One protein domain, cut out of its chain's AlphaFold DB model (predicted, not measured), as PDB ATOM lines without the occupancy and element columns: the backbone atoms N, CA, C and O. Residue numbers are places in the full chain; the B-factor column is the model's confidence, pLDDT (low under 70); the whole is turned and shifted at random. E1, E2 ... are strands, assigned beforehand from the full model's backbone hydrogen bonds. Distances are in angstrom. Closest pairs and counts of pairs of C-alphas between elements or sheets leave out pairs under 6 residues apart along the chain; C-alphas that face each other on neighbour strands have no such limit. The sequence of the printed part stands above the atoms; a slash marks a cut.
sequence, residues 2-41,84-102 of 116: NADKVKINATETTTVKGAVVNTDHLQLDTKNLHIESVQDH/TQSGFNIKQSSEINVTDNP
ATOM      1  N   ASN A   2       0.792 -28.275  12.635       73.12
ATOM      2  CA  ASN A   2       1.743 -27.738  11.655       73.12
ATOM      3  C   ASN A   2       0.951 -26.846  10.701       73.12
ATOM      4  O   ASN A   2      -0.047 -27.309  10.152       73.12
ATOM      5  N   ALA A   3       1.356 -25.592  10.548       78.44
ATOM      6  CA  ALA A   3       0.714 -24.640   9.648       78.44
ATOM      7  C   ALA A   3       1.757 -23.670   9.088       78.44
ATOM      8  O   ALA A   3       2.699 -23.327   9.790       78.44
ATOM      9  N   ASP A   4       1.596 -23.185   7.859       88.06
ATOM     10  CA  ASP A   4       2.517 -22.180   7.310       88.06
ATOM     11  C   ASP A   4       2.386 -20.830   8.040       88.06
ATOM     12  O   ASP A   4       3.364 -20.111   8.245       88.06
ATOM     13  N   LYS A   5       1.175 -20.483   8.490       88.06
ATOM     14  CA  LYS A   5       0.906 -19.269   9.268       88.06
ATOM     15  C   LYS A   5      -0.090 -19.542  10.390       88.06
ATOM     16  O   LYS A   5      -1.158 -20.104  10.159       88.06
ATOM     17  N   VAL A   6       0.226 -19.056  11.588       88.06
ATOM     18  CA  VAL A   6      -0.652 -19.076  12.764       88.06
ATOM     19  C   VAL A   6      -0.892 -17.645  13.223       88.06
ATOM     20  O   VAL A   6       0.063 -16.911  13.474       88.06
ATOM     21  N   LYS A   7      -2.168 -17.257  13.340       89.44
ATOM     22  CA  LYS A   7      -2.584 -15.966  13.895       89.44
ATOM     23  C   LYS A   7      -3.476 -16.184  15.114       89.44
ATOM     24  O   LYS A   7      -4.534 -16.797  14.993       89.44
ATOM     25  N   ILE A   8      -3.064 -15.660  16.260       87.00
ATOM     26  CA  ILE A   8      -3.809 -15.697  17.519       87.00
ATOM     27  C   ILE A   8      -4.085 -14.249  17.919       87.00
ATOM     28  O   ILE A   8      -3.155 -13.456  17.997       87.00
ATOM     29  N   ASN A   9      -5.356 -13.910  18.138       89.56
ATOM     30  CA  ASN A   9      -5.758 -12.616  18.691       89.56
ATOM     31  C   ASN A   9      -6.639 -12.913  19.898       89.56
ATOM     32  O   ASN A   9      -7.725 -13.475  19.741       89.56
ATOM     33  N   ALA A  10      -6.154 -12.578  21.082       83.38
ATOM     34  CA  ALA A  10      -6.854 -12.764  22.337       83.38
ATOM     35  C   ALA A  10      -6.955 -11.418  23.052       83.38
ATOM     36  O   ALA A  10      -5.969 -10.715  23.231       83.38
ATOM     37  N   THR A  11      -8.152 -11.054  23.500       84.56
ATOM     38  CA  THR A  11      -8.369  -9.788  24.218       84.56
ATOM     39  C   THR A  11      -7.822  -9.812  25.645       84.56
ATOM     40  O   THR A  11      -7.625  -8.759  26.247       84.56
ATOM     41  N   GLU A  12      -7.587 -11.006  26.198       85.62
ATOM     42  CA  GLU A  12      -7.149 -11.207  27.579       85.62
ATOM     43  C   GLU A  12      -5.951 -12.163  27.661       85.62
ATOM     44  O   GLU A  12      -4.818 -11.732  27.472       85.62
ATOM     45  N   THR A  13      -6.148 -13.450  27.939       84.62
ATOM     46  CA  THR A  13      -5.033 -14.372  28.208       84.62
ATOM     47  C   THR A  13      -4.979 -15.502  27.194       84.62
ATOM     48  O   THR A  13      -5.972 -16.185  26.955       84.62
ATOM     49  N   THR A  14      -3.789 -15.737  26.644       84.19
ATOM     50  CA  THR A  14      -3.474 -16.917  25.836       84.19
ATOM     51  C   THR A  14      -2.625 -17.875  26.664       84.19
ATOM     52  O   THR A  14      -1.533 -17.504  27.090       84.19
ATOM     53  N   THR A  15      -3.095 -19.112  26.854       83.44
ATOM     54  CA  THR A  15      -2.348 -20.161  27.567       83.44
ATOM     55  C   THR A  15      -2.006 -21.314  26.633       83.44
ATOM     56  O   THR A  15      -2.892 -21.921  26.032       83.44
ATOM     57  N   VAL A  16      -0.721 -21.655  26.543       82.56
ATOM     58  CA  VAL A  16      -0.229 -22.840  25.834       82.56
ATOM     59  C   VAL A  16       0.272 -23.838  26.864       82.56
ATOM     60  O   VAL A  16       1.358 -23.670  27.417       82.56
ATOM     61  N   LYS A  17      -0.532 -24.875  27.120       81.81
ATOM     62  CA  LYS A  17      -0.228 -25.919  28.098       81.81
ATOM     63  C   LYS A  17      -0.101 -27.287  27.449       81.81
ATOM     64  O   LYS A  17      -1.021 -27.749  26.784       81.81
ATOM     65  N   GLY A  18       1.041 -27.929  27.639       76.75
ATOM     66  CA  GLY A  18       1.360 -29.242  27.073       76.75
ATOM     67  C   GLY A  18       1.369 -29.334  25.557       76.75
ATOM     68  O   GLY A  18       1.257 -30.433  25.021       76.75
ATOM     69  N   ALA A  19       1.450 -28.203  24.865       80.75
ATOM     70  CA  ALA A  19       1.258 -28.143  23.429       80.75
ATOM     71  C   ALA A  19       2.419 -27.423  22.751       80.75
ATOM     72  O   ALA A  19       2.884 -26.384  23.221       80.75
ATOM     73  N   VAL A  20       2.840 -27.966  21.607       83.69
ATOM     74  CA  VAL A  20       3.793 -27.319  20.704       83.69
ATOM     75  C   VAL A  20       3.093 -26.977  19.395       83.69
ATOM     76  O   VAL A  20       2.592 -27.852  18.673       83.69
ATOM     77  N   VAL A  21       3.062 -25.687  19.079       83.38
ATOM     78  CA  VAL A  21       2.563 -25.180  17.799       83.38
ATOM     79  C   VAL A  21       3.752 -24.998  16.866       83.38
ATOM     80  O   VAL A  21       4.633 -24.199  17.156       83.38
ATOM     81  N   ASN A  22       3.787 -25.737  15.758       85.38
ATOM     82  CA  ASN A  22       4.823 -25.597  14.740       85.38
ATOM     83  C   ASN A  22       4.279 -24.721  13.611       85.38
ATOM     84  O   ASN A  22       3.251 -25.055  13.017       85.38
ATOM     85  N   THR A  23       4.952 -23.610  13.332       85.81
ATOM     86  CA  THR A  23       4.549 -22.683  12.278       85.81
ATOM     87  C   THR A  23       5.742 -22.047  11.587       85.81
ATOM     88  O   THR A  23       6.797 -21.879  12.195       85.81
ATOM     89  N   ASP A  24       5.596 -21.670  10.325       89.19
ATOM     90  CA  ASP A  24       6.641 -20.908   9.641       89.19
ATOM     91  C   ASP A  24       6.526 -19.419  10.012       89.19
ATOM     92  O   ASP A  24       7.528 -18.792  10.367       89.19
ATOM     93  N   HIS A  25       5.296 -18.895  10.081       86.44
ATOM     94  CA  HIS A  25       4.990 -17.541  10.551       86.44
ATOM     95  C   HIS A  25       4.051 -17.546  11.769       86.44
ATOM     96  O   HIS A  25       2.960 -18.117  11.705       86.44
ATOM     97  N   LEU A  26       4.424 -16.882  12.867       88.81
ATOM     98  CA  LEU A  26       3.551 -16.672  14.034       88.81
ATOM     99  C   LEU A  26       3.185 -15.192  14.177       88.81
ATOM    100  O   LEU A  26       4.079 -14.356  14.240       88.81
ATOM    101  N   GLN A  27       1.894 -14.887  14.300       89.12
ATOM    102  CA  GLN A  27       1.399 -13.592  14.765       89.12
ATOM    103  C   GLN A  27       0.524 -13.814  16.002       89.12
ATOM    104  O   GLN A  27      -0.526 -14.447  15.915       89.12
ATOM    105  N   LEU A  28       0.967 -13.328  17.154       86.88
ATOM    106  CA  LEU A  28       0.280 -13.480  18.430       86.88
ATOM    107  C   LEU A  28       0.048 -12.101  19.037       86.88
ATOM    108  O   LEU A  28       0.998 -11.429  19.422       86.88
ATOM    109  N   ASP A  29      -1.213 -11.713  19.131       89.06
ATOM    110  CA  ASP A  29      -1.670 -10.522  19.835       89.06
ATOM    111  C   ASP A  29      -2.483 -10.981  21.045       89.06
ATOM    112  O   ASP A  29      -3.496 -11.670  20.904       89.06
ATOM    113  N   THR A  30      -1.978 -10.718  22.244       84.31
ATOM    114  CA  THR A  30      -2.651 -11.111  23.481       84.31
ATOM    115  C   THR A  30      -2.340 -10.116  24.578       84.31
ATOM    116  O   THR A  30      -1.251  -9.551  24.617       84.31
ATOM    117  N   LYS A  31      -3.255  -9.914  25.527       84.38
ATOM    118  CA  LYS A  31      -2.926  -9.086  26.686       84.38
ATOM    119  C   LYS A  31      -1.908  -9.807  27.573       84.38
ATOM    120  O   LYS A  31      -0.874  -9.219  27.837       84.38
ATOM    121  N   ASN A  32      -2.132 -11.078  27.918       82.31
ATOM    122  CA  ASN A  32      -1.214 -11.932  28.684       82.31
ATOM    123  C   ASN A  32      -0.870 -13.212  27.907       82.31
ATOM    124  O   ASN A  32      -1.737 -13.777  27.234       82.31
ATOM    125  N   LEU A  33       0.364 -13.710  28.035       82.56
ATOM    126  CA  LEU A  33       0.809 -14.969  27.425       82.56
ATOM    127  C   LEU A  33       1.408 -15.905  28.477       82.56
ATOM    128  O   LEU A  33       2.463 -15.613  29.035       82.56
ATOM    129  N   HIS A  34       0.766 -17.047  28.715       83.69
ATOM    130  CA  HIS A  34       1.257 -18.092  29.611       83.69
ATOM    131  C   HIS A  34       1.676 -19.324  28.806       83.69
ATOM    132  O   HIS A  34       0.902 -19.859  28.012       83.69
ATOM    133  N   ILE A  35       2.901 -19.801  29.017       77.62
ATOM    134  CA  ILE A  35       3.393 -21.048  28.426       77.62
ATOM    135  C   ILE A  35       3.727 -21.989  29.578       77.62
ATOM    136  O   ILE A  35       4.679 -21.767  30.320       77.62
ATOM    137  N   GLU A  36       2.920 -23.032  29.736       74.25
ATOM    138  CA  GLU A  36       2.997 -23.961  30.859       74.25
ATOM    139  C   GLU A  36       3.376 -25.351  30.356       74.25
ATOM    140  O   GLU A  36       2.595 -26.019  29.683       74.25
ATOM    141  N   SER A  37       4.559 -25.841  30.713       67.56
ATOM    142  CA  SER A  37       4.867 -27.257  30.492       67.56
ATOM    143  C   SER A  37       4.038 -28.111  31.449       67.56
ATOM    144  O   SER A  37       3.982 -27.814  32.641       67.56
ATOM    145  N   VAL A  38       3.392 -29.173  30.956       62.03
ATOM    146  CA  VAL A  38       2.719 -30.135  31.847       62.03
ATOM    147  C   VAL A  38       3.799 -31.016  32.455       62.03
ATOM    148  O   VAL A  38       4.225 -32.013  31.876       62.03
ATOM    149  N   GLN A  39       4.283 -30.602  33.614       60.09
ATOM    150  CA  GLN A  39       4.829 -31.523  34.591       60.09
ATOM    151  C   GLN A  39       3.815 -31.599  35.723       60.09
ATOM    152  O   GLN A  39       3.334 -30.576  36.203       60.09
ATOM    153  N   ASP A  40       3.436 -32.841  36.000       46.28
ATOM    154  CA  ASP A  40       2.445 -33.326  36.952       46.28
ATOM    155  C   ASP A  40       2.033 -32.315  38.039       46.28
ATOM    156  O   ASP A  40       2.776 -32.037  38.978       46.28
ATOM    157  N   HIS A  41       0.821 -31.775  37.907       49.09
ATOM    158  CA  HIS A  41       0.138 -31.067  38.986       49.09
ATOM    159  C   HIS A  41      -1.249 -31.687  39.185       49.09
ATOM    160  O   HIS A  41      -2.262 -31.001  39.180       49.09
ATOM    161  N   THR A  84       6.427 -32.958  29.004       54.78
ATOM    162  CA  THR A  84       5.794 -32.264  27.872       54.78
ATOM    163  C   THR A  84       6.235 -30.806  27.771       54.78
ATOM    164  O   THR A  84       5.783 -29.947  28.530       54.78
ATOM    165  N   GLN A  85       7.102 -30.520  26.797       68.19
ATOM    166  CA  GLN A  85       7.504 -29.160  26.436       68.19
ATOM    167  C   GLN A  85       6.313 -28.406  25.832       68.19
ATOM    168  O   GLN A  85       5.583 -28.952  25.007       68.19
ATOM    169  N   SER A  86       6.104 -27.157  26.247       79.69
ATOM    170  CA  SER A  86       5.060 -26.284  25.691       79.69
ATOM    171  C   SER A  86       5.667 -25.051  25.054       79.69
ATOM    172  O   SER A  86       6.652 -24.525  25.566       79.69
ATOM    173  N   GLY A  87       5.090 -24.596  23.945       80.81
ATOM    174  CA  GLY A  87       5.540 -23.380  23.277       80.81
ATOM    175  C   GLY A  87       5.232 -23.324  21.785       80.81
ATOM    176  O   GLY A  87       4.402 -24.064  21.256       80.81
ATOM    177  N   PHE A  88       5.933 -22.422  21.104       82.44
ATOM    178  CA  PHE A  88       5.831 -22.201  19.667       82.44
ATOM    179  C   PHE A  88       7.173 -22.522  19.011       82.44
ATOM    180  O   PHE A  88       8.201 -21.974  19.400       82.44
ATOM    181  N   ASN A  89       7.161 -23.397  18.013       83.12
ATOM    182  CA  ASN A  89       8.299 -23.643  17.143       83.12
ATOM    183  C   ASN A  89       8.089 -22.860  15.846       83.12
ATOM    184  O   ASN A  89       7.162 -23.157  15.090       83.12
ATOM    185  N   ILE A  90       8.918 -21.841  15.629       86.31
ATOM    186  CA  ILE A  90       8.744 -20.856  14.562       86.31
ATOM    187  C   ILE A  90       9.939 -20.956  13.624       86.31
ATOM    188  O   ILE A  90      11.073 -20.784  14.067       86.31
ATOM    189  N   LYS A  91       9.702 -21.242  12.342       81.81
ATOM    190  CA  LYS A  91      10.808 -21.491  11.403       81.81
ATOM    191  C   LYS A  91      11.304 -20.256  10.665       81.81
ATOM    192  O   LYS A  91      12.469 -20.235  10.282       81.81
ATOM    193  N   GLN A  92      10.443 -19.265  10.429       88.38
ATOM    194  CA  GLN A  92      10.791 -18.112   9.598       88.38
ATOM    195  C   GLN A  92      10.633 -16.783  10.337       88.38
ATOM    196  O   GLN A  92      11.622 -16.078  10.523       88.38
ATOM    197  N   SER A  93       9.419 -16.413  10.761       78.81
ATOM    198  CA  SER A  93       9.187 -15.100  11.382       78.81
ATOM    199  C   SER A  93       8.138 -15.124  12.489       78.81
ATOM    200  O   SER A  93       7.129 -15.823  12.401       78.81
ATOM    201  N   SER A  94       8.328 -14.279  13.497       83.00
ATOM    202  CA  SER A  94       7.418 -14.144  14.634       83.00
ATOM    203  C   SER A  94       7.108 -12.683  14.933       83.00
ATOM    204  O   SER A  94       8.025 -11.873  15.031       83.00
ATOM    205  N   GLU A  95       5.839 -12.378  15.167       85.50
ATOM    206  CA  GLU A  95       5.373 -11.114  15.726       85.50
ATOM    207  C   GLU A  95       4.535 -11.429  16.969       85.50
ATOM    208  O   GLU A  95       3.487 -12.068  16.870       85.50
ATOM    209  N   ILE A  96       5.032 -11.053  18.147       82.00
ATOM    210  CA  ILE A  96       4.388 -11.344  19.430       82.00
ATOM    211  C   ILE A  96       4.192 -10.021  20.167       82.00
ATOM    212  O   ILE A  96       5.156  -9.422  20.640       82.00
ATOM    213  N   ASN A  97       2.939  -9.591  20.269       82.31
ATOM    214  CA  ASN A  97       2.521  -8.402  20.994       82.31
ATOM    215  C   ASN A  97       1.828  -8.844  22.288       82.31
ATOM    216  O   ASN A  97       0.737  -9.412  22.249       82.31
ATOM    217  N   VAL A  98       2.490  -8.608  23.427       78.88
ATOM    218  CA  VAL A  98       1.942  -8.860  24.770       78.88
ATOM    219  C   VAL A  98       1.798  -7.529  25.491       78.88
ATOM    220  O   VAL A  98       2.799  -6.886  25.803       78.88
ATOM    221  N   THR A  99       0.559  -7.085  25.706       75.94
ATOM    222  CA  THR A  99       0.280  -5.733  26.229       75.94
ATOM    223  C   THR A  99       0.448  -5.627  27.746       75.94
ATOM    224  O   THR A  99       0.723  -4.545  28.258       75.94
ATOM    225  N   ASP A 100       0.298  -6.733  28.471       63.12
ATOM    226  CA  ASP A 100       0.386  -6.799  29.926       63.12
ATOM    227  C   ASP A 100       1.098  -8.102  30.313       63.12
ATOM    228  O   ASP A 100       0.582  -9.204  30.156       63.12
ATOM    229  N   ASN A 101       2.343  -7.997  30.770       53.97
ATOM    230  CA  ASN A 101       3.069  -9.148  31.292       53.97
ATOM    231  C   ASN A 101       3.145  -9.004  32.815       53.97
ATOM    232  O   ASN A 101       4.076  -8.347  33.305       53.97
ATOM    233  N   PRO A 102       2.204  -9.567  33.597       48.38
ATOM    234  CA  PRO A 102       2.374  -9.647  35.034       48.38
ATOM    235  C   PRO A 102       3.599 -10.525  35.264       48.38
ATOM    236  O   PRO A 102       3.541 -11.739  35.086       48.38
TER     237      PRO A 102
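Overview. This is residues 2 to 41 and 84 to 102 of the 116 residues of the protein "Hemagglutinin-like protein" of Frederiksenia canicola (UniProt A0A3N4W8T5). The chain is wound in a short, three-sided solenoid: E1, E2 and E3 each bend strongly and stack as successive turns, strand beside strand. The 59 printed residues hold three named strands, no named helix, and one parallel sheet in the order E1, E2, E3; the class is all strand. The whole is compact, with a radius of gyration of the C-alphas of 11.6 A, and flat, spanning 33 by 25 by 12 A.

Arrangement. E1, residues 2 to 17, is parallel to E2, residues 20 to 36, at 2 degrees; N 8 and O 27 are 2.8 A apart, within hydrogen-bond range. E2 is parallel to E3, residues 87 to 98, at 27 degrees, with N 28 and O 95 at 2.8 A. E1 and E3 are edge strands of this twisted sheet.

Along the chain. E1 starts at C-alpha 2 (1.743, -27.738, 11.655), bends by 137 degrees at residue 12 and measures 16.7 A. E2 bends by 158 degrees at residue 27 and measures 10.7 A. E3 bends by 135 degrees at residue 91, measures 15.0 A and ends at C-alpha 98 (1.942, -8.860, 24.770).

Size, cuts and confidence. The farthest C-alphas, of His 41 and Gln 92, are 33.8 A apart. E1 to E2 is a tight link. Residues 42 to 83 are not printed; C-alphas 41 and 84 are 12.5 A apart. The model's pLDDT is under 70 at residues 37 to 41, 84 to 85 and 100 to 102.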